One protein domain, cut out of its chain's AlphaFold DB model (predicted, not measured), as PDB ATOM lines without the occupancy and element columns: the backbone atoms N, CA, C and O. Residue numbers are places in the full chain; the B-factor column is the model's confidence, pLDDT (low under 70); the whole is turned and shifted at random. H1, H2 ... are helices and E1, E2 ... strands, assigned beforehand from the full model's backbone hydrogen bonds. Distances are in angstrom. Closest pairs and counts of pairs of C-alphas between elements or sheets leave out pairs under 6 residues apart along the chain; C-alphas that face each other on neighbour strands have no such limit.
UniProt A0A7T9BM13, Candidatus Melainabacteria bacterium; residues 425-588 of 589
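This is residues 425 to 588 of the 589 residues of a protein of Candidatus Melainabacteria bacterium (UniProt A0A7T9BM13). A single long sheet of eleven strands, twisted, is the body of the domain: its strands stand side by side in chain order and cross the longest axis like slats. At the far end the printed part leaves E11 and folds back over one face as two helices, H3 over E9 and E10 and H4 over E6, while two small helices, H1 and H2, graze the sheet near E3, E4 and E5. The printed part has 164 residues with four named helices and eleven named strands, in the order E1 H1 H2 E2 E3 E4 E5 E6 E7 E8 E9 E10 E11 H3 H4. The sheet runs E1 E2 E3 E4 E5 E6 E7 E8 E9 E10 E11, all antiparallel, and the class is mixed, helices and strands. The whole is compact, with a radius of gyration of the C-alphas of 16.9 A, and spans 47 by 34 by 29 A.

E1, residues 425 to 428, begins at C-alpha 425 (129.287, 117.983, 140.792). Two short helices follow: H1, residues 433 to 438, and H2, residues 441 to 444. Then come E2, residues 449 to 454, 16.7 A long; E3, residues 461 to 466, 16.2 A; E4, residues 472 to 478, 17.2 A; E5, residues 486 to 493, 20.5 A; and E6, residues 499 to 506, 23.4 A. E7, residues 511 to 519, is the longest strand at 24.8 A and begins at C-alpha 511 (117.571, 142.381, 139.352). E8 is residues 528 to 533, 17.0 A; E9 residues 538 to 544, 17.7 A; E10 residues 549 to 555, 19.7 A; E11 residues 562 to 569, 20.7 A. H3, residues 570 to 580, is 15.1 A long, and H4, residues 582 to 587, ends at C-alpha 587 (127.213, 131.239, 153.798).

E1 and E11 are the edge strands. E1 and E2 are antiparallel at 149 degrees, with N 426 and O 452 2.8 A apart, within hydrogen-bond range. E2 to E11 form a meander, each strand the antiparallel neighbour of the one before, and each successive pair is a hairpin. Within hydrogen-bond range are, for instance, N 451 and O 464 of E2 and E3, 2.9 A; N 463 and O 476 of E3 and E4, 2.8 A; N 490 and O 475 of E4 and E5, 2.8 A; N 501 and O 491 of E5 and E6, 2.8 A; N 502 and O 516 of E6 and E7, 2.8 A; N 517 and O 530 of E7 and E8, 2.8 A; N 529 and O 542 of E8 and E9, 2.8 A; N 541 and O 553 of E9 and E10, 2.8 A; and N 552 and O 566 of E10 and E11, 2.8 A. H1 only grazes the sheet, with residues 434 to 438. H2 only grazes it with residues 442 to 444; the closest C-alphas of H2 and E4 are those of Ser 443 and Ile 473, 6.3 A apart. H3 and H4 lie on the same face, giving two layers, helices on one face of a sheet. H3 lies over E9 and E10 at a height over the sheet of 9.0 A and runs along the strands, at 25 degrees to E9 on the local plane; its closest C-alphas to E10 are Ala 573 and Leu 550, 6.0 A. H4 lies over E6 at a height of 8.4 A and runs across the strands, at 87 degrees to E6 on the local plane; the C-alphas of Tyr 582 and Val 502, the closest, are 6.2 A apart. H3 and H4 touch only at the corner by their link, about perpendicular at 86 degrees, closest at the C-alphas of Ser 578 and Tyr 584, 5.2 A. In H3 and H4 every O i to N i+4 pair is within hydrogen-bond range; in H1 it is 0 of 2, with 2 of 3 O i to N i+3 pairs, and H2 is too short for an O i to N i+4 pair.

The two C-alphas farthest apart are those of Ser 429 and Arg 564, 48.4 A. The printed part has no cut and no long link. The mean pLDDT of the printed part is 81.8; 29 residues are under 70, among them residues 436 to 445, 493 to 498 and 520 to 525.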
ATOM      1  N   SER A 425     128.408 116.915 141.262       85.88
ATOM      2  CA  SER A 425     129.287 117.983 140.792       85.88
ATOM      3  C   SER A 425     129.862 117.625 139.424       85.88
ATOM      4  O   SER A 425     130.244 116.479 139.188       85.88
ATOM      5  N   VAL A 426     129.921 118.607 138.527       84.75
ATOM      6  CA  VAL A 426     130.391 118.478 137.143       84.75
ATOM      7  C   VAL A 426     131.466 119.529 136.896       84.75
ATOM      8  O   VAL A 426     131.266 120.702 137.214       84.75
ATOM      9  N   SER A 427     132.598 119.121 136.325       83.19
ATOM     10  CA  SER A 427     133.670 120.041 135.936       83.19
ATOM     11  C   SER A 427     133.591 120.389 134.452       83.19
ATOM     12  O   SER A 427     133.295 119.527 133.626       83.19
ATOM     13  N   PHE A 428     133.907 121.637 134.111       74.94
ATOM     14  CA  PHE A 428     133.907 122.148 132.742       74.94
ATOM     15  C   PHE A 428     135.210 122.902 132.441       74.94
ATOM     16  O   PHE A 428     135.801 123.532 133.320       74.94
ATOM     17  N   SER A 429     135.639 122.876 131.177       67.25
ATOM     18  CA  SER A 429     136.772 123.670 130.670       67.25
ATOM     19  C   SER A 429     136.426 125.148 130.438       67.25
ATOM     20  O   SER A 429     137.320 125.980 130.343       67.25
ATOM     21  N   SER A 430     135.133 125.469 130.364       65.19
ATOM     22  CA  SER A 430     134.558 126.811 130.195       65.19
ATOM     23  C   SER A 430     133.250 126.866 130.995       65.19
ATOM     24  O   SER A 430     132.625 125.814 131.150       65.19
ATOM     25  N   PRO A 431     132.793 128.021 131.508       71.44
ATOM     26  CA  PRO A 431     131.577 128.043 132.306       71.44
ATOM     27  C   PRO A 431     130.331 127.818 131.426       71.44
ATOM     28  O   PRO A 431     130.372 128.068 130.216       71.44
ATOM     29  N   PRO A 432     129.205 127.371 132.010       70.19
ATOM     30  CA  PRO A 432     127.939 127.208 131.299       70.19
ATOM     31  C   PRO A 432     127.464 128.513 130.646       70.19
ATOM     32  O   PRO A 432     127.472 129.555 131.298       70.19
ATOM     33  N   GLY A 433     126.977 128.451 129.401       60.47
ATOM     34  CA  GLY A 433     126.654 129.628 128.574       60.47
ATOM     35  C   GLY A 433     125.904 130.751 129.307       60.47
ATOM     36  O   GLY A 433     126.392 131.870 129.415       60.47
ATOM     37  N   LYS A 434     124.765 130.427 129.920       67.25
ATOM     38  CA  LYS A 434     123.919 131.406 130.627       67.25
ATOM     39  C   LYS A 434     124.572 132.046 131.857       67.25
ATOM     40  O   LYS A 434     124.187 133.137 132.255       67.25
ATOM     41  N   SER A 435     125.581 131.410 132.451       71.19
ATOM     42  CA  SER A 435     126.296 131.998 133.588       71.19
ATOM     43  C   SER A 435     127.237 133.140 133.176       71.19
ATOM     44  O   SER A 435     127.544 133.986 134.017       71.19
ATOM     45  N   PHE A 436     127.657 133.213 131.898       65.06
ATOM     46  CA  PHE A 436     128.588 134.237 131.400       65.06
ATOM     47  C   PHE A 436     128.075 135.668 131.589       65.06
ATOM     48  O   PHE A 436     128.870 136.532 131.954       65.06
ATOM     49  N   HIS A 437     126.778 135.921 131.360       62.12
ATOM     50  CA  HIS A 437     126.191 137.273 131.347       62.12
ATOM     51  C   HIS A 437     126.412 138.044 132.654       62.12
ATOM     52  O   HIS A 437     126.467 139.270 132.659       62.12
ATOM     53  N   PHE A 438     126.589 137.321 133.758       66.31
ATOM     54  CA  PHE A 438     126.744 137.895 135.087       66.31
ATOM     55  C   PHE A 438     128.212 138.076 135.511       66.31
ATOM     56  O   PHE A 438     128.470 138.620 136.579       66.31
ATOM     57  N   MET A 439     129.202 137.593 134.750       69.88
ATOM     58  CA  MET A 439     130.601 137.548 135.207       69.88
ATOM     59  C   MET A 439     131.448 138.729 134.712       69.88
ATOM     60  O   MET A 439     131.501 138.977 133.508       69.88
ATOM     61  N   PRO A 440     132.239 139.387 135.582       66.38
ATOM     62  CA  PRO A 440     133.261 140.324 135.126       66.38
ATOM     63  C   PRO A 440     134.339 139.624 134.281       66.38
ATOM     64  O   PRO A 440     134.946 138.639 134.714       66.38
ATOM     65  N   ASN A 441     134.661 140.186 133.109       58.84
ATOM     66  CA  ASN A 441     135.695 139.650 132.210       58.84
ATOM     67  C   ASN A 441     137.077 139.517 132.888       58.84
ATOM     68  O   ASN A 441     137.828 138.584 132.594       58.84
ATOM     69  N   ALA A 442     137.405 140.398 133.842       59.88
ATOM     70  CA  ALA A 442     138.637 140.316 134.633       59.88
ATOM     71  C   ALA A 442     138.700 139.062 135.526       59.88
ATOM     72  O   ALA A 442     139.771 138.469 135.675       59.88
ATOM     73  N   SER A 443     137.568 138.633 136.092       68.56
ATOM     74  CA  SER A 443     137.454 137.401 136.883       68.56
ATOM     75  C   SER A 443     137.505 136.172 135.975       68.56
ATOM     76  O   SER A 443     138.289 135.264 136.232       68.56
ATOM     77  N   ARG A 444     136.764 136.178 134.856       67.81
ATOM     78  CA  ARG A 444     136.762 135.086 133.861       67.81
ATOM     79  C   ARG A 444     138.177 134.697 133.419       67.81
ATOM     80  O   ARG A 444     138.511 133.520 133.447       67.81
ATOM     81  N   ARG A 445     139.025 135.674 133.066       66.38
ATOM     82  CA  ARG A 445     140.407 135.439 132.585       66.38
ATOM     83  C   ARG A 445     141.364 134.850 133.636       66.38
ATOM     84  O   ARG A 445     142.480 134.491 133.285       66.38
ATOM     85  N   GLN A 446     140.963 134.779 134.907       72.06
ATOM     86  CA  GLN A 446     141.749 134.167 135.989       72.06
ATOM     87  C   GLN A 446     141.311 132.728 136.300       72.06
ATOM     88  O   GLN A 446     142.000 132.032 137.042       72.06
ATOM     89  N   VAL A 447     140.181 132.277 135.751       79.62
ATOM     90  CA  VAL A 447     139.650 130.934 135.989       79.62
ATOM     91  C   VAL A 447     140.198 129.955 134.956       79.62
ATOM     92  O   VAL A 447     140.019 130.146 133.756       79.62
ATOM     93  N   SER A 448     140.800 128.867 135.432       81.75
ATOM     94  CA  SER A 448     141.220 127.727 134.609       81.75
ATOM     95  C   SER A 448     140.311 126.503 134.745       81.75
ATOM     96  O   SER A 448     140.367 125.614 133.902       81.75
ATOM     97  N   ILE A 449     139.515 126.414 135.817       85.12
ATOM     98  CA  ILE A 449     138.647 125.262 136.104       85.12
ATOM     99  C   ILE A 449     137.277 125.760 136.559       85.12
ATOM    100  O   ILE A 449     137.189 126.579 137.475       85.12
ATOM    101  N   TRP A 450     136.216 125.213 135.969       87.94
ATOM    102  CA  TRP A 450     134.841 125.457 136.396       87.94
ATOM    103  C   TRP A 450     134.250 124.209 137.043       87.94
ATOM    104  O   TRP A 450     134.397 123.112 136.510       87.94
ATOM    105  N   GLU A 451     133.564 124.370 138.170       91.62
ATOM    106  CA  GLU A 451     132.877 123.294 138.894       91.62
ATOM    107  C   GLU A 451     131.434 123.728 139.177       91.62
ATOM    108  O   GLU A 451     131.224 124.711 139.889       91.62
ATOM    109  N   ALA A 452     130.435 123.018 138.648       90.69
ATOM    110  CA  ALA A 452     129.034 123.217 139.021       90.69
ATOM    111  C   ALA A 452     128.554 122.085 139.934       90.69
ATOM    112  O   ALA A 452     128.725 120.918 139.593       90.69
ATOM    113  N   SER A 453     127.922 122.423 141.054       91.62
ATOM    114  CA  SER A 453     127.339 121.483 142.017       91.62
ATOM    115  C   SER A 453     125.829 121.685 142.085       91.62
ATOM    116  O   SER A 453     125.369 122.761 142.473       91.62
ATOM    117  N   PHE A 454     125.063 120.666 141.698       88.62
ATOM    118  CA  PHE A 454     123.599 120.705 141.653       88.62
ATOM    119  C   PHE A 454     122.993 120.196 142.964       88.62
ATOM    120  O   PHE A 454     123.468 119.206 143.527       88.62
ATOM    121  N   SER A 455     121.903 120.815 143.424       89.00
ATOM    122  CA  SER A 455     121.122 120.276 144.539       89.00
ATOM    123  C   SER A 455     120.498 118.918 144.180       89.00
ATOM    124  O   SER A 455     120.312 118.574 143.009       89.00
ATOM    125  N   SER A 456     120.170 118.109 145.189       88.62
ATOM    126  CA  SER A 456     119.525 116.797 145.003       88.62
ATOM    127  C   SER A 456     118.106 116.888 144.427       88.62
ATOM    128  O   SER A 456     117.626 115.922 143.843       88.62
ATOM    129  N   ASP A 457     117.453 118.041 144.567       87.62
ATOM    130  CA  ASP A 457     116.107 118.339 144.069       87.62
ATOM    131  C   ASP A 457     116.096 119.224 142.806       87.62
ATOM    132  O   ASP A 457     115.025 119.618 142.346       87.62
ATOM    133  N   CYS A 458     117.271 119.545 142.249       83.50
ATOM    134  CA  CYS A 458     117.445 120.399 141.070       83.50
ATOM    135  C   CYS A 458     116.901 121.835 141.186       83.50
ATOM    136  O   CYS A 458     116.761 122.523 140.171       83.50
ATOM    137  N   ARG A 459     116.604 122.313 142.401       87.38
ATOM    138  CA  ARG A 459     116.130 123.685 142.638       87.38
ATOM    139  C   ARG A 459     117.242 124.721 142.716       87.38
ATOM    140  O   ARG A 459     116.942 125.908 142.642       87.38
ATOM    141  N   SER A 460     118.499 124.307 142.839       89.00
ATOM    142  CA  SER A 460     119.633 125.222 142.756       89.00
ATOM    143  C   SER A 460     120.870 124.576 142.142       89.00
ATOM    144  O   SER A 460     121.061 123.355 142.174       89.00
ATOM    145  N   VAL A 461     121.737 125.420 141.586       90.56
ATOM    146  CA  VAL A 461     123.099 125.045 141.202       90.56
ATOM    147  C   VAL A 461     124.077 126.106 141.685       90.56
ATOM    148  O   VAL A 461     123.849 127.310 141.567       90.56
ATOM    149  N   THR A 462     125.185 125.645 142.255       92.38
ATOM    150  CA  THR A 462     126.326 126.484 142.619       92.38
ATOM    151  C   THR A 462     127.401 126.337 141.554       92.38
ATOM    152  O   THR A 462     127.832 125.216 141.304       92.38
ATOM    153  N   LEU A 463     127.865 127.430 140.952       92.06
ATOM    154  CA  LEU A 463     128.982 127.435 140.004       92.06
ATOM    155  C   LEU A 463     130.217 128.062 140.654       92.06
ATOM    156  O   LEU A 463     130.136 129.140 141.233       92.06
ATOM    157  N   ARG A 464     131.373 127.413 140.530       92.81
ATOM    158  CA  ARG A 464     132.669 127.876 141.037       92.81
ATOM    159  C   ARG A 464     133.636 128.038 139.876       92.81
ATOM    160  O   ARG A 464     133.737 127.141 139.044       92.81
ATOM    161  N   GLY A 465     134.367 129.145 139.852       90.75
ATOM    162  CA  GLY A 465     135.516 129.351 138.979       90.75
ATOM    163  C   GLY A 465     136.797 129.415 139.803       90.75
ATOM    164  O   GLY A 465     136.941 130.280 140.673       90.75
ATOM    165  N   LEU A 466     137.714 128.486 139.538       88.75
ATOM    166  CA  LEU A 466     138.983 128.326 140.243       88.75
ATOM    167  C   LEU A 466     140.182 128.650 139.340       88.75
ATOM    168  O   LEU A 466     140.194 128.285 138.162       88.75
ATOM    169  N   ASP A 467     141.211 129.284 139.899       84.94
ATOM    170  CA  ASP A 467     142.493 129.479 139.210       84.94
ATOM    171  C   ASP A 467     143.335 128.190 139.138       84.94
ATOM    172  O   ASP A 467     142.955 127.128 139.646       84.94
ATOM    173  N   SER A 468     144.511 128.284 138.514       83.44
ATOM    174  CA  SER A 468     145.441 127.157 138.341       83.44
ATOM    175  C   SER A 468     145.977 126.592 139.663       83.44
ATOM    176  O   SER A 468     146.437 125.454 139.704       83.44
ATOM    177  N   SER A 469     145.873 127.358 140.754       84.12
ATOM    178  CA  SER A 469     146.222 126.963 142.125       84.12
ATOM    179  C   SER A 469     144.996 126.519 142.942       84.12
ATOM    180  O   SER A 469     145.085 126.380 144.162       84.12
ATOM    181  N   ARG A 470     143.846 126.299 142.287       84.38
ATOM    182  CA  ARG A 470     142.531 125.993 142.882       84.38
ATOM    183  C   ARG A 470     141.987 127.052 143.853       84.38
ATOM    184  O   ARG A 470     141.088 126.752 144.641       84.38
ATOM    185  N   ARG A 471     142.468 128.297 143.797       84.50
ATOM    186  CA  ARG A 471     141.880 129.408 144.563       84.50
ATOM    187  C   ARG A 471     140.581 129.850 143.900       84.50
ATOM    188  O   ARG A 471     140.497 129.921 142.676       84.50
ATOM    189  N   GLN A 472     139.566 130.143 144.706       86.88
ATOM    190  CA  GLN A 472     138.255 130.550 144.211       86.88
ATOM    191  C   GLN A 472     138.292 132.008 143.753       86.88
ATOM    192  O   GLN A 472     138.397 132.902 144.581       86.88
ATOM    193  N   ILE A 473     138.183 132.224 142.441       86.56
ATOM    194  CA  ILE A 473     138.133 133.555 141.818       86.56
ATOM    195  C   ILE A 473     136.705 134.102 141.806       86.56
ATOM    196  O   ILE A 473     136.459 135.294 142.001       86.56
ATOM    197  N   ILE A 474     135.758 133.212 141.516       89.25
ATOM    198  CA  ILE A 474     134.345 133.527 141.374       89.25
ATOM    199  C   ILE A 474     133.507 132.350 141.860       89.25
ATOM    200  O   ILE A 474     133.894 131.185 141.743       89.25
ATOM    201  N   TRP A 475     132.351 132.658 142.425       92.50
ATOM    202  CA  TRP A 475     131.364 131.692 142.873       92.50
ATOM    203  C   TRP A 475     129.977 132.300 142.658       92.50
ATOM    204  O   TRP A 475     129.800 133.504 142.834       92.50
ATOM    205  N   GLN A 476     129.004 131.504 142.239       92.25
ATOM    206  CA  GLN A 476     127.646 131.947 141.928       92.25
ATOM    207  C   GLN A 476     126.627 130.924 142.423       92.25
ATOM    208  O   GLN A 476     126.839 129.722 142.265       92.25
ATOM    209  N   LEU A 477     125.503 131.401 142.953       92.56
ATOM    210  CA  LEU A 477     124.344 130.590 143.318       92.56
ATOM    211  C   LEU A 477     123.156 130.965 142.444       92.56
ATOM    212  O   LEU A 477     122.700 132.109 142.478       92.56
ATOM    213  N   PHE A 478     122.637 129.978 141.724       90.00
ATOM    214  CA  PHE A 478     121.419 130.087 140.936       90.00
ATOM    215  C   PHE A 478     120.289 129.310 141.618       90.00
ATOM    216  O   PHE A 478     120.481 128.158 142.013       90.00
ATOM    217  N   ASN A 479     119.106 129.918 141.710       89.62
ATOM    218  CA  ASN A 479     117.863 129.325 142.222       89.62
ATOM    219  C   ASN A 479     117.098 128.545 141.129       89.62
ATOM    220  O   ASN A 479     115.868 128.538 141.075       89.62
ATOM    221  N   ASP A 480     117.851 127.921 140.223       82.62
ATOM    222  CA  ASP A 480     117.401 126.996 139.190       82.62
ATOM    223  C   ASP A 480     118.601 126.175 138.687       82.62
ATOM    224  O   ASP A 480     119.730 126.654 138.697       82.62
ATOM    225  N   ALA A 481     118.382 124.959 138.183       79.50
ATOM    226  CA  ALA A 481     119.463 124.150 137.604       79.50
ATOM    227  C   ALA A 481     119.899 124.571 136.179       79.50
ATOM    228  O   ALA A 481     120.810 123.961 135.619       79.50
ATOM    229  N   TYR A 482     119.270 125.586 135.574       77.94
ATOM    230  CA  TYR A 482     119.536 126.034 134.200       77.94
ATOM    231  C   TYR A 482     120.411 127.294 134.129       77.94
ATOM    232  O   TYR A 482     120.617 127.803 133.025       77.94
ATOM    233  N   PHE A 483     120.946 127.767 135.262       77.94
ATOM    234  CA  PHE A 483     121.780 128.970 135.378       77.94
ATOM    235  C   PHE A 483     121.062 130.250 134.898       77.94
ATOM    236  O   PHE A 483     121.672 131.086 134.234       77.94
ATOM    237  N   THR A 484     119.756 130.388 135.172       74.81
ATOM    238  CA  THR A 484     118.924 131.517 134.694       74.81
ATOM    239  C   THR A 484     118.507 132.516 135.771       74.81
ATOM    240  O   THR A 484     118.199 133.654 135.433       74.81
ATOM    241  N   ASN A 485     118.499 132.108 137.039       82.62
ATOM    242  CA  ASN A 485     118.002 132.854 138.191       82.62
ATOM    243  C   ASN A 485     119.130 132.997 139.224       82.62
ATOM    244  O   ASN A 485     119.145 132.331 140.261       82.62
ATOM    245  N   LEU A 486     120.135 133.808 138.891       88.00
ATOM    246  CA  LEU A 486     121.229 134.156 139.787       88.00
ATOM    247  C   LEU A 486     120.660 134.860 141.021       88.00
ATOM    248  O   LEU A 486     119.834 135.757 140.916       88.00
ATOM    249  N   SER A 487     121.118 134.458 142.202       89.44
ATOM    250  CA  SER A 487     120.707 135.063 143.475       89.44
ATOM    251  C   SER A 487     121.878 135.685 144.219       89.44
ATOM    252  O   SER A 487     121.739 136.748 144.818       89.44
ATOM    253  N   TYR A 488     123.054 135.062 144.141       90.81
ATOM    254  CA  TYR A 488     124.275 135.600 144.729       90.81
ATOM    255  C   TYR A 488     125.488 135.332 143.856       90.81
ATOM    256  O   TYR A 488     125.612 134.267 143.250       90.81
ATOM    257  N   GLN A 489     126.420 136.276 143.872       90.06
ATOM    258  CA  GLN A 489     127.715 136.157 143.228       90.06
ATOM    259  C   GLN A 489     128.806 136.657 144.171       90.06
ATOM    260  O   GLN A 489     128.713 137.732 144.747       90.06
ATOM    261  N   TYR A 490     129.858 135.867 144.312       89.44
ATOM    262  CA  TYR A 490     131.049 136.150 145.099       89.44
ATOM    263  C   TYR A 490     132.224 136.275 144.128       89.44
ATOM    264  O   TYR A 490     132.441 135.385 143.304       89.44
ATOM    265  N   ILE A 491     132.966 137.377 144.200       85.25
ATOM    266  CA  ILE A 491     134.105 137.700 143.332       85.25
ATOM    267  C   ILE A 491     135.289 138.088 144.215       85.25
ATOM    268  O   ILE A 491     135.135 138.865 145.155       85.25
ATOM    269  N   THR A 492     136.482 137.601 143.889       79.19
ATOM    270  CA  THR A 492     137.729 137.993 144.562       79.19
ATOM    271  C   THR A 492     138.645 138.747 143.612       79.19
ATOM    272  O   THR A 492     138.864 138.296 142.484       79.19
ATOM    273  N   ASP A 493     139.256 139.828 144.094       66.38
ATOM    274  CA  ASP A 493     140.386 140.475 143.429       66.38
ATOM    275  C   ASP A 493     141.644 140.372 144.303       66.38
ATOM    276  O   ASP A 493     141.909 141.182 145.197       66.38
ATOM    277  N   TYR A 494     142.433 139.335 144.022       55.22
ATOM    278  CA  TYR A 494     143.723 139.095 144.662       55.22
ATOM    279  C   TYR A 494     144.869 139.934 144.079       55.22
ATOM    280  O   TYR A 494     145.982 139.838 144.592       55.22
ATOM    281  N   ARG A 495     144.650 140.695 142.995       47.44
ATOM    282  CA  ARG A 495     145.726 141.380 142.258       47.44
ATOM    283  C   ARG A 495     145.881 142.853 142.620       47.44
ATOM    284  O   ARG A 495     146.977 143.370 142.439       47.44
ATOM    285  N   ILE A 496     144.836 143.503 143.140       42.44
ATOM    286  CA  ILE A 496     144.873 144.945 143.451       42.44
ATOM    287  C   ILE A 496     144.796 145.226 144.963       42.44
ATOM    288  O   ILE A 496     145.559 146.045 145.468       42.44
ATOM    289  N   THR A 497     143.912 144.553 145.709       48.97
ATOM    290  CA  THR A 497     143.644 144.894 147.130       48.97
ATOM    291  C   THR A 497     143.446 143.705 148.074       48.97
ATOM    292  O   THR A 497     143.334 143.900 149.287       48.97
ATOM    293  N   GLY A 498     143.356 142.472 147.560       63.72
ATOM    294  CA  GLY A 498     142.905 141.330 148.365       63.72
ATOM    295  C   GLY A 498     141.451 141.489 148.825       63.72
ATOM    296  O   GLY A 498     141.098 141.039 149.917       63.72
ATOM    297  N   SER A 499     140.632 142.181 148.024       75.81
ATOM    298  CA  SER A 499     139.225 142.440 148.323       75.81
ATOM    299  C   SER A 499     138.311 141.322 147.823       75.81
ATOM    300  O   SER A 499     138.582 140.642 146.830       75.81
ATOM    301  N   ILE A 500     137.179 141.184 148.503       84.06
ATOM    302  CA  ILE A 500     136.062 140.313 148.143       84.06
ATOM    303  C   ILE A 500     134.856 141.210 147.854       84.06
ATOM    304  O   ILE A 500     134.579 142.131 148.620       84.06
ATOM    305  N   ALA A 501     134.113 140.932 146.790       86.62
ATOM    306  CA  ALA A 501     132.798 141.510 146.538       86.62
ATOM    307  C   ALA A 501     131.736 140.404 146.577       86.62
ATOM    308  O   ALA A 501     131.928 139.338 145.991       86.62
ATOM    309  N   VAL A 502     130.626 140.655 147.270       90.12
ATOM    310  CA  VAL A 502     129.444 139.786 147.280       90.12
ATOM    311  C   VAL A 502     128.246 140.581 146.787       90.12
ATOM    312  O   VAL A 502     127.779 141.503 147.458       90.12
ATOM    313  N   ASP A 503     127.754 140.190 145.621       89.44
ATOM    314  CA  ASP A 503     126.600 140.751 144.936       89.44
ATOM    315  C   ASP A 503     125.369 139.893 145.206       89.44
ATOM    316  O   ASP A 503     125.460 138.664 145.293       89.44
ATOM    317  N   ARG A 504     124.214 140.547 145.319       90.81
ATOM    318  CA  ARG A 504     122.910 139.884 145.377       90.81
ATOM    319  C   ARG A 504     122.046 140.338 144.220       90.81
ATOM    320  O   ARG A 504     122.076 141.503 143.820       90.81
ATOM    321  N   TYR A 505     121.227 139.410 143.766       87.31
ATOM    322  CA  TYR A 505     120.228 139.594 142.738       87.31
ATOM    323  C   TYR A 505     118.895 139.074 143.284       87.31
ATOM    324  O   TYR A 505     118.854 138.027 143.933       87.31
ATOM    325  N   ASP A 506     117.819 139.829 143.080       84.81
ATOM    326  CA  ASP A 506     116.478 139.468 143.533       84.81
ATOM    327  C   ASP A 506     115.594 139.063 142.338       84.81
ATOM    328  O   ASP A 506     115.563 139.726 141.298       84.81
ATOM    329  N   GLY A 507     114.829 137.985 142.532       73.62
ATOM    330  CA  GLY A 507     113.813 137.499 141.597       73.62
ATOM    331  C   GLY A 507     114.347 136.843 140.310       73.62
ATOM    332  O   GLY A 507     115.523 136.960 139.975       73.62
ATOM    333  N   PRO A 508     113.463 136.183 139.534       67.44
ATOM    334  CA  PRO A 508     113.829 135.521 138.275       67.44
ATOM    335  C   PRO A 508     114.257 136.493 137.162       67.44
ATOM    336  O   PRO A 508     114.709 136.054 136.110       67.44
ATOM    337  N   SER A 509     114.109 137.804 137.375       65.88
ATOM    338  CA  SER A 509     114.624 138.869 136.510       65.88
ATOM    339  C   SER A 509     116.113 139.164 136.721       65.88
ATOM    340  O   SER A 509     116.659 139.979 135.983       65.88
ATOM    341  N   ASN A 510     116.774 138.531 137.703       72.88
ATOM    342  CA  ASN A 510     118.166 138.807 138.079       72.88
ATOM    343  C   ASN A 510     118.404 140.295 138.386       72.88
ATOM    344  O   ASN A 510     119.409 140.880 137.978       72.88
ATOM    345  N   THR A 511     117.465 140.946 139.074       76.06
ATOM    346  CA  THR A 511     117.571 142.381 139.352       76.06
ATOM    347  C   THR A 511     118.640 142.604 140.417       76.06
ATOM    348  O   THR A 511     118.492 142.145 141.547       76.06
ATOM    349  N   PHE A 512     119.730 143.294 140.069       81.31
ATOM    350  CA  PHE A 512     120.819 143.581 141.006       81.31
ATOM    351  C   PHE A 512     120.297 144.366 142.220       81.31
ATOM    352  O   PHE A 512     119.786 145.474 142.078       81.31
ATOM    353  N   ALA A 513     120.432 143.784 143.411       85.25
ATOM    354  CA  ALA A 513     119.898 144.312 144.666       85.25
ATOM    355  C   ALA A 513     120.923 145.159 145.441       85.25
ATOM    356  O   ALA A 513     120.552 146.010 146.251       85.25
ATOM    357  N   GLY A 514     122.216 144.934 145.195       85.19
ATOM    358  CA  GLY A 514     123.314 145.645 145.840       85.19
ATOM    359  C   GLY A 514     124.576 144.797 145.979       85.19
ATOM    360  O   GLY A 514     124.625 143.634 145.570       85.19
ATOM    361  N   ARG A 515     125.596 145.377 146.614       90.19
ATOM    362  CA  ARG A 515     126.924 144.769 146.811       90.19
ATOM    363  C   ARG A 515     127.400 144.951 148.249       90.19
ATOM    364  O   ARG A 515     127.096 145.955 148.893       90.19
ATOM    365  N   THR A 516     128.125 143.972 148.782       92.06
ATOM    366  CA  THR A 516     129.000 144.157 149.949       92.06
ATOM    367  C   THR A 516     130.448 143.983 149.508       92.06
ATOM    368  O   THR A 516     130.766 142.994 148.852       92.06
ATOM    369  N   ILE A 517     131.316 144.927 149.857       88.19
ATOM    370  CA  ILE A 517     132.752 144.911 149.572       88.19
ATOM    371  C   ILE A 517     133.491 144.691 150.890       88.19
ATOM    372  O   ILE A 517     133.209 145.367 151.874       88.19
ATOM    373  N   TYR A 518     134.448 143.772 150.904       87.00
ATOM    374  CA  TYR A 518     135.328 143.484 152.033       87.00
ATOM    375  C   TYR A 518     136.757 143.736 151.565       87.00
ATOM    376  O   TYR A 518     137.183 143.123 150.588       87.00
ATOM    377  N   SER A 519     137.496 144.620 152.228       84.19
ATOM    378  CA  SER A 519     138.832 145.038 151.786       84.19
ATOM    379  C   SER A 519     139.931 144.690 152.784       84.19
ATOM    380  O   SER A 519     139.686 144.571 153.987       84.19
ATOM    381  N   SER A 520     141.147 144.528 152.251       67.44
ATOM    382  CA  SER A 520     142.402 144.297 152.980       67.44
ATOM    383  C   SER A 520     142.315 143.180 154.027       67.44
ATOM    384  O   SER A 520     142.433 143.409 155.233       67.44
ATOM    385  N   TYR A 521     142.115 141.946 153.560       61.81
ATOM    386  CA  TYR A 521     142.097 140.761 154.419       61.81
ATOM    387  C   TYR A 521     143.441 140.561 155.145       61.81
ATOM    388  O   TYR A 521     144.473 140.335 154.511       61.81
ATOM    389  N   ARG A 522     143.441 140.582 156.486       54.59
ATOM    390  CA  ARG A 522     144.595 140.183 157.316       54.59
ATOM    391  C   ARG A 522     144.190 139.085 158.298       54.59
ATOM    392  O   ARG A 522     143.295 139.277 159.117       54.59
ATOM    393  N   GLY A 523     144.862 137.935 158.223       54.22
ATOM    394  CA  GLY A 523     144.781 136.819 159.184       54.22
ATOM    395  C   GLY A 523     143.468 136.019 159.219       54.22
ATOM    396  O   GLY A 523     143.514 134.821 159.466       54.22
ATOM    397  N   SER A 524     142.326 136.666 158.977       60.28
ATOM    398  CA  SER A 524     140.971 136.090 158.824       60.28
ATOM    399  C   SER A 524     139.875 137.164 158.731       60.28
ATOM    400  O   SER A 524     138.731 136.831 158.428       60.28
ATOM    401  N   ARG A 525     140.195 138.444 158.986       67.19
ATOM    402  CA  ARG A 525     139.239 139.561 159.002       67.19
ATOM    403  C   ARG A 525     139.513 140.545 157.865       67.19
ATOM    404  O   ARG A 525     140.672 140.840 157.568       67.19
ATOM    405  N   ALA A 526     138.447 141.092 157.286       75.19
ATOM    406  CA  ALA A 526     138.509 142.291 156.453       75.19
ATOM    407  C   ALA A 526     138.702 143.533 157.334       75.19
ATOM    408  O   ALA A 526     138.088 143.619 158.401       75.19
ATOM    409  N   SER A 527     139.526 144.494 156.909       82.06
ATOM    410  CA  SER A 527     139.733 145.739 157.663       82.06
ATOM    411  C   SER A 527     138.585 146.730 157.470       82.06
ATOM    412  O   SER A 527     138.228 147.445 158.403       82.06
ATOM    413  N   VAL A 528     138.001 146.746 156.267       87.44
ATOM    414  CA  VAL A 528     136.866 147.590 155.881       87.44
ATOM    415  C   VAL A 528     135.791 146.712 155.251       87.44
ATOM    416  O   VAL A 528     136.097 145.854 154.420       87.44
ATOM    417  N   VAL A 529     134.537 146.951 155.629       91.19
ATOM    418  CA  VAL A 529     133.343 146.366 155.021       91.19
ATOM    419  C   VAL A 529     132.426 147.501 154.581       91.19
ATOM    420  O   VAL A 529     131.971 148.290 155.404       91.19
ATOM    421  N   GLU A 530     132.154 147.594 153.287       92.25
ATOM    422  CA  GLU A 530     131.278 148.611 152.707       92.25
ATOM    423  C   GLU A 530     130.066 147.967 152.050       92.25
ATOM    424  O   GLU A 530     130.142 146.889 151.459       92.25
ATOM    425  N   ARG A 531     128.926 148.635 152.169       93.50
ATOM    426  CA  ARG A 531     127.632 148.113 151.778       93.50
ATOM    427  C   ARG A 531     126.906 149.130 150.916       93.50
ATOM    428  O   ARG A 531     126.569 150.199 151.410       93.50
ATOM    429  N   VAL A 532     126.630 148.771 149.662       85.25
ATOM    430  CA  VAL A 532     125.896 149.608 148.700       85.25
ATOM    431  C   VAL A 532     124.612 148.940 148.208       85.25
ATOM    432  O   VAL A 532     124.512 147.707 148.186       85.25
ATOM    433  N   ASP A 533     123.640 149.762 147.818       86.19
ATOM    434  CA  ASP A 533     122.368 149.341 147.222       86.19
ATOM    435  C   ASP A 533     122.475 149.055 145.708       86.19
ATOM    436  O   ASP A 533     123.557 149.090 145.112       86.19
ATOM    437  N   SER A 534     121.336 148.767 145.071       79.38
ATOM    438  CA  SER A 534     121.227 148.527 143.627       79.38
ATOM    439  C   SER A 534     121.724 149.701 142.769       79.38
ATOM    440  O   SER A 534     122.330 149.488 141.718       79.38
ATOM    441  N   GLY A 535     121.538 150.935 143.245       73.75
ATOM    442  CA  GLY A 535     122.027 152.171 142.631       73.75
ATOM    443  C   GLY A 535     123.489 152.507 142.954       73.75
ATOM    444  O   GLY A 535     123.932 153.603 142.618       73.75
ATOM    445  N   GLN A 536     124.236 151.597 143.596       78.25
ATOM    446  CA  GLN A 536     125.604 151.811 144.094       78.25
ATOM    447  C   GLN A 536     125.718 152.945 145.134       78.25
ATOM    448  O   GLN A 536     126.796 153.506 145.329       78.25
ATOM    449  N   ARG A 537     124.623 153.294 145.821       82.44
ATOM    450  CA  ARG A 537     124.629 154.273 146.917       82.44
ATOM    451  C   ARG A 537     125.049 153.583 148.214       82.44
ATOM    452  O   ARG A 537     124.573 152.474 148.470       82.44
ATOM    453  N   PRO A 538     125.898 154.204 149.050       87.06
ATOM    454  CA  PRO A 538     126.283 153.619 150.325       87.06
ATOM    455  C   PRO A 538     125.076 153.524 151.266       87.06
ATOM    456  O   PRO A 538     124.272 154.445 151.369       87.06
ATOM    457  N   ILE A 539     124.982 152.392 151.956       91.50
ATOM    458  CA  ILE A 539     124.083 152.116 153.082       91.50
ATOM    459  C   ILE A 539     124.898 152.258 154.374       91.50
ATOM    460  O   ILE A 539     124.541 153.026 155.264       91.50
ATOM    461  N   PHE A 540     126.035 151.553 154.457       95.31
ATOM    462  CA  PHE A 540     127.009 151.714 155.536       95.31
ATOM    463  C   PHE A 540     128.443 151.439 155.070       95.31
ATOM    464  O   PHE A 540     128.680 150.685 154.125       95.31
ATOM    465  N   ARG A 541     129.407 152.003 155.799       94.38
ATOM    466  CA  ARG A 541     130.830 151.655 155.744       94.38
ATOM    467  C   ARG A 541     131.319 151.405 157.165       94.38
ATOM    468  O   ARG A 541     131.147 152.254 158.036       94.38
ATOM    469  N   ALA A 542     131.916 150.245 157.395       93.06
ATOM    470  CA  ALA A 542     132.423 149.809 158.686       93.06
ATOM    471  C   ALA A 542     133.931 149.536 158.597       93.06
ATOM    472  O   ALA A 542     134.379 148.858 157.676       93.06
ATOM    473  N   GLU A 543     134.720 150.062 159.529       91.88
ATOM    474  CA  GLU A 543     136.185 149.989 159.518       91.88
ATOM    475  C   GLU A 543     136.732 149.669 160.914       91.88
ATOM    476  O   GLU A 543     136.345 150.287 161.907       91.88
ATOM    477  N   TRP A 544     137.628 148.685 161.003       87.81
ATOM    478  CA  TRP A 544     138.271 148.313 162.263       87.81
ATOM    479  C   TRP A 544     139.342 149.341 162.635       87.81
ATOM    480  O   TRP A 544     140.426 149.363 162.054       87.81
ATOM    481  N   THR A 545     139.049 150.170 163.636       87.06
ATOM    482  CA  THR A 545     139.992 151.157 164.191       87.06
ATOM    483  C   THR A 545     140.942 150.538 165.217       87.06
ATOM    484  O   THR A 545     141.991 151.105 165.520       87.06
ATOM    485  N   SER A 546     140.603 149.357 165.740       85.56
ATOM    486  CA  SER A 546     141.450 148.538 166.612       85.56
ATOM    487  C   SER A 546     141.176 147.042 166.377       85.56
ATOM    488  O   SER A 546     140.325 146.671 165.570       85.56
ATOM    489  N   SER A 547     141.852 146.149 167.106       81.94
ATOM    490  CA  SER A 547     141.576 144.701 167.063       81.94
ATOM    491  C   SER A 547     140.204 144.296 167.637       81.94
ATOM    492  O   SER A 547     139.768 143.158 167.427       81.94
ATOM    493  N   THR A 548     139.532 145.202 168.355       86.69
ATOM    494  CA  THR A 548     138.266 144.965 169.072       86.69
ATOM    495  C   THR A 548     137.210 146.056 168.863       86.69
ATOM    496  O   THR A 548     136.117 145.932 169.409       86.69
ATOM    497  N   THR A 549     137.497 147.097 168.074       89.69
ATOM    498  CA  THR A 549     136.599 148.240 167.842       89.69
ATOM    499  C   THR A 549     136.314 148.422 166.355       89.69
ATOM    500  O   THR A 549     137.236 148.636 165.566       89.69
ATOM    501  N   LEU A 550     135.033 148.374 165.990       92.25
ATOM    502  CA  LEU A 550     134.541 148.627 164.637       92.25
ATOM    503  C   LEU A 550     133.852 149.996 164.597       92.25
ATOM    504  O   LEU A 550     132.831 150.191 165.253       92.25
ATOM    505  N   CYS A 551     134.389 150.936 163.823       94.81
ATOM    506  CA  CYS A 551     133.745 152.214 163.539       94.81
ATOM    507  C   CYS A 551     132.765 152.029 162.376       94.81
ATOM    508  O   CYS A 551     133.176 151.675 161.273       94.81
ATOM    509  N   VAL A 552     131.477 152.258 162.614       95.69
ATOM    510  CA  VAL A 552     130.403 152.155 161.621       95.69
ATOM    511  C   VAL A 552     129.921 153.553 161.259       95.69
ATOM    512  O   VAL A 552     129.610 154.351 162.139       95.69
ATOM    513  N   THR A 553     129.831 153.839 159.963       95.88
ATOM    514  CA  THR A 553     129.198 155.035 159.397       95.88
ATOM    515  C   THR A 553     128.016 154.609 158.538       95.88
ATOM    516  O   THR A 553     128.188 153.817 157.615       95.88
ATOM    517  N   GLU A 554     126.829 155.128 158.835       93.75
ATOM    518  CA  GLU A 554     125.595 154.864 158.085       93.75
ATOM    519  C   GLU A 554     125.181 156.086 157.264       93.75
ATOM    520  O   GLU A 554     125.399 157.228 157.679       93.75
ATOM    521  N   TYR A 555     124.567 155.840 156.108       92.69
ATOM    522  CA  TYR A 555     124.258 156.853 155.102       92.69
ATOM    523  C   TYR A 555     122.765 156.873 154.763       92.69
ATOM    524  O   TYR A 555     122.089 155.847 154.761       92.69
ATOM    525  N   ASP A 556     122.254 158.059 154.445       89.56
ATOM    526  CA  ASP A 556     120.894 158.241 153.957       89.56
ATOM    527  C   ASP A 556     120.829 157.941 152.454       89.56
ATOM    528  O   ASP A 556     121.531 158.558 151.653       89.56
ATOM    529  N   LEU A 557     119.943 157.029 152.053       82.12
ATOM    530  CA  LEU A 557     119.838 156.567 150.664       82.12
ATOM    531  C   LEU A 557     119.292 157.625 149.697       82.12
ATOM    532  O   LEU A 557     119.482 157.497 148.484       82.12
ATOM    533  N   SER A 558     118.610 158.661 150.194       81.00
ATOM    534  CA  SER A 558     118.070 159.727 149.341       81.00
ATOM    535  C   SER A 558     119.118 160.787 148.987       81.00
ATOM    536  O   SER A 558     119.149 161.273 147.860       81.00
ATOM    537  N   SER A 559     120.003 161.113 149.934       82.19
ATOM    538  CA  SER A 559     120.943 162.236 149.858       82.19
ATOM    539  C   SER A 559     122.420 161.832 149.831       82.19
ATOM    540  O   SER A 559     123.273 162.683 149.582       82.19
ATOM    541  N   GLY A 560     122.742 160.568 150.125       78.62
ATOM    542  CA  GLY A 560     124.112 160.060 150.261       78.62
ATOM    543  C   GLY A 560     124.880 160.626 151.462       78.62
ATOM    544  O   GLY A 560     126.087 160.419 151.571       78.62
ATOM    545  N   ARG A 561     124.218 161.373 152.355       83.75
ATOM    546  CA  ARG A 561     124.851 162.015 153.515       83.75
ATOM    547  C   ARG A 561     124.992 161.038 154.676       83.75
ATOM    548  O   ARG A 561     124.150 160.165 154.859       83.75
ATOM    549  N   VAL A 562     126.028 161.232 155.490       90.69
ATOM    550  CA  VAL A 562     126.192 160.502 156.754       90.69
ATOM    551  C   VAL A 562     125.027 160.829 157.688       90.69
ATOM    552  O   VAL A 562     124.787 161.995 157.997       90.69
ATOM    553  N   VAL A 563     124.329 159.793 158.149       93.44
ATOM    554  CA  VAL A 563     123.274 159.873 159.171       93.44
ATOM    555  C   VAL A 563     123.898 159.840 160.560       93.44
ATOM    556  O   VAL A 563     123.543 160.637 161.426       93.44
ATOM    557  N   ARG A 564     124.831 158.907 160.781       94.62
ATOM    558  CA  ARG A 564     125.545 158.733 162.051       94.62
ATOM    559  C   ARG A 564     126.848 157.963 161.858       94.62
ATOM    560  O   ARG A 564     126.935 157.095 160.993       94.62
ATOM    561  N   THR A 565     127.805 158.230 162.742       95.88
ATOM    562  CA  THR A 565     129.033 157.445 162.909       95.88
ATOM    563  C   THR A 565     129.172 157.062 164.378       95.88
ATOM    564  O   THR A 565     128.992 157.911 165.250       95.88
ATOM    565  N   TYR A 566     129.456 155.794 164.670       95.44
ATOM    566  CA  TYR A 566     129.582 155.274 166.035       95.44
ATOM    567  C   TYR A 566     130.503 154.049 166.094       95.44
ATOM    568  O   TYR A 566     130.735 153.380 165.090       95.44
ATOM    569  N   ASN A 567     131.024 153.744 167.283       95.94
ATOM    570  CA  ASN A 567     131.879 152.580 167.513       95.94
ATOM    571  C   ASN A 567     131.085 151.416 168.116       95.94
ATOM    572  O   ASN A 567     130.237 151.623 168.984       95.94
ATOM    573  N   LEU A 568     131.416 150.198 167.697       94.00
ATOM    574  CA  LEU A 568     130.945 148.937 168.263       94.00
ATOM    575  C   LEU A 568     132.116 148.165 168.881       94.00
ATOM    576  O   LEU A 568     133.223 148.168 168.336       94.00
ATOM    577  N   ASP A 569     131.863 147.479 169.998       92.19
ATOM    578  CA  ASP A 569     132.772 146.460 170.529       92.19
ATOM    579  C   ASP A 569     132.768 145.189 169.660       92.19
ATOM    580  O   ASP A 569     131.943 145.036 168.760       92.19
ATOM    581  N   ALA A 570     133.677 144.253 169.933       85.06
ATOM    582  CA  ALA A 570     133.848 143.043 169.131       85.06
ATOM    583  C   ALA A 570     132.591 142.146 169.042       85.06
ATOM    584  O   ALA A 570     132.394 141.497 168.015       85.06
ATOM    585  N   SER A 571     131.748 142.111 170.080       86.38
ATOM    586  CA  SER A 571     130.522 141.302 170.114       86.38
ATOM    587  C   SER A 571     129.418 141.959 169.284       86.38
ATOM    588  O   SER A 571     128.836 141.343 168.386       86.38
ATOM    589  N   ALA A 572     129.195 143.255 169.511       90.31
ATOM    590  CA  ALA A 572     128.230 144.036 168.747       90.31
ATOM    591  C   ALA A 572     128.635 144.164 167.265       90.31
ATOM    592  O   ALA A 572     127.778 144.090 166.386       90.31
ATOM    593  N   ALA A 573     129.935 144.278 166.975       88.12
ATOM    594  CA  ALA A 573     130.494 144.295 165.626       88.12
ATOM    595  C   ALA A 573     130.225 142.989 164.864       88.12
ATOM    596  O   ALA A 573     129.842 143.041 163.696       88.12
ATOM    597  N   GLN A 574     130.382 141.827 165.513       84.25
ATOM    598  CA  GLN A 574     130.054 140.540 164.895       84.25
ATOM    599  C   GLN A 574     128.559 140.467 164.555       84.25
ATOM    600  O   GLN A 574     128.214 140.205 163.407       84.25
ATOM    601  N   SER A 575     127.682 140.783 165.514       87.38
ATOM    602  CA  SER A 575     126.228 140.799 165.295       87.38
ATOM    603  C   SER A 575     125.813 141.756 164.163       87.38
ATOM    604  O   SER A 575     125.039 141.382 163.279       87.38
ATOM    605  N   TYR A 576     126.392 142.963 164.126       90.19
ATOM    606  CA  TYR A 576     126.124 143.961 163.086       90.19
ATOM    607  C   TYR A 576     126.563 143.486 161.694       90.19
ATOM    608  O   TYR A 576     125.793 143.586 160.739       90.19
ATOM    609  N   LEU A 577     127.776 142.936 161.560       87.69
ATOM    610  CA  LEU A 577     128.281 142.453 160.272       87.69
ATOM    611  C   LEU A 577     127.537 141.195 159.794       87.69
ATOM    612  O   LEU A 577     127.251 141.090 158.602       87.69
ATOM    613  N   SER A 578     127.151 140.285 160.693       83.38
ATOM    614  CA  SER A 578     126.298 139.142 160.339       83.38
ATOM    615  C   SER A 578     124.912 139.593 159.854       83.38
ATOM    616  O   SER A 578     124.433 139.112 158.832       83.38
ATOM    617  N   GLY A 579     124.278 140.569 160.513       82.06
ATOM    618  CA  GLY A 579     122.969 141.082 160.085       82.06
ATOM    619  C   GLY A 579     123.002 141.970 158.829       82.06
ATOM    620  O   GLY A 579     122.066 141.949 158.033       82.06
ATOM    621  N   GLY A 580     124.060 142.766 158.640       82.12
ATOM    622  CA  GLY A 580     124.116 143.811 157.608       82.12
ATOM    623  C   GLY A 580     124.659 143.379 156.239       82.12
ATOM    624  O   GLY A 580     124.508 144.111 155.253       82.12
ATOM    625  N   THR A 581     125.310 142.217 156.143       88.06
ATOM    626  CA  THR A 581     126.124 141.849 154.971       88.06
ATOM    627  C   THR A 581     125.573 140.670 154.164       88.06
ATOM    628  O   THR A 581     124.863 139.800 154.674       88.06
ATOM    629  N   TYR A 582     125.916 140.601 152.868       84.88
ATOM    630  CA  TYR A 582     125.544 139.436 152.052       84.88
ATOM    631  C   TYR A 582     126.413 138.196 152.286       84.88
ATOM    632  O   TYR A 582     125.968 137.119 151.911       84.88
ATOM    633  N   LEU A 583     127.599 138.283 152.906       81.31
ATOM    634  CA  LEU A 583     128.421 137.084 153.144       81.31
ATOM    635  C   LEU A 583     127.736 136.149 154.148       81.31
ATOM    636  O   LEU A 583     127.561 134.968 153.853       81.31
ATOM    637  N   TYR A 584     127.238 136.697 155.258       75.50
ATOM    638  CA  TYR A 584     126.447 135.933 156.223       75.50
ATOM    639  C   TYR A 584     125.112 135.471 155.627       75.50
ATOM    640  O   TYR A 584     124.742 134.311 155.775       75.50
ATOM    641  N   SER A 585     124.434 136.331 154.852       78.00
ATOM    642  CA  SER A 585     123.205 135.953 154.125       78.00
ATOM    643  C   SER A 585     123.402 134.777 153.154       78.00
ATOM    644  O   SER A 585     122.430 134.118 152.790       78.00
ATOM    645  N   LEU A 586     124.639 134.548 152.699       76.88
ATOM    646  CA  LEU A 586     124.996 133.560 151.684       76.88
ATOM    647  C   LEU A 586     125.566 132.264 152.269       76.88
ATOM    648  O   LEU A 586     125.191 131.176 151.837       76.88
ATOM    649  N   PHE A 587     126.479 132.375 153.234       76.12
ATOM    650  CA  PHE A 587     127.213 131.239 153.798       76.12
ATOM    651  C   PHE A 587     126.849 130.929 155.253       76.12
ATOM    652  O   PHE A 587     127.296 129.906 155.771       76.12
ATOM    653  N   ASN A 588     126.046 131.778 155.908       63.25
ATOM    654  CA  ASN A 588     125.753 131.723 157.344       63.25
ATOM    655  C   ASN A 588     127.041 131.724 158.202       63.25
ATOM    656  O   ASN A 588     127.155 130.976 159.176       63.25
TER     657      ASN A 588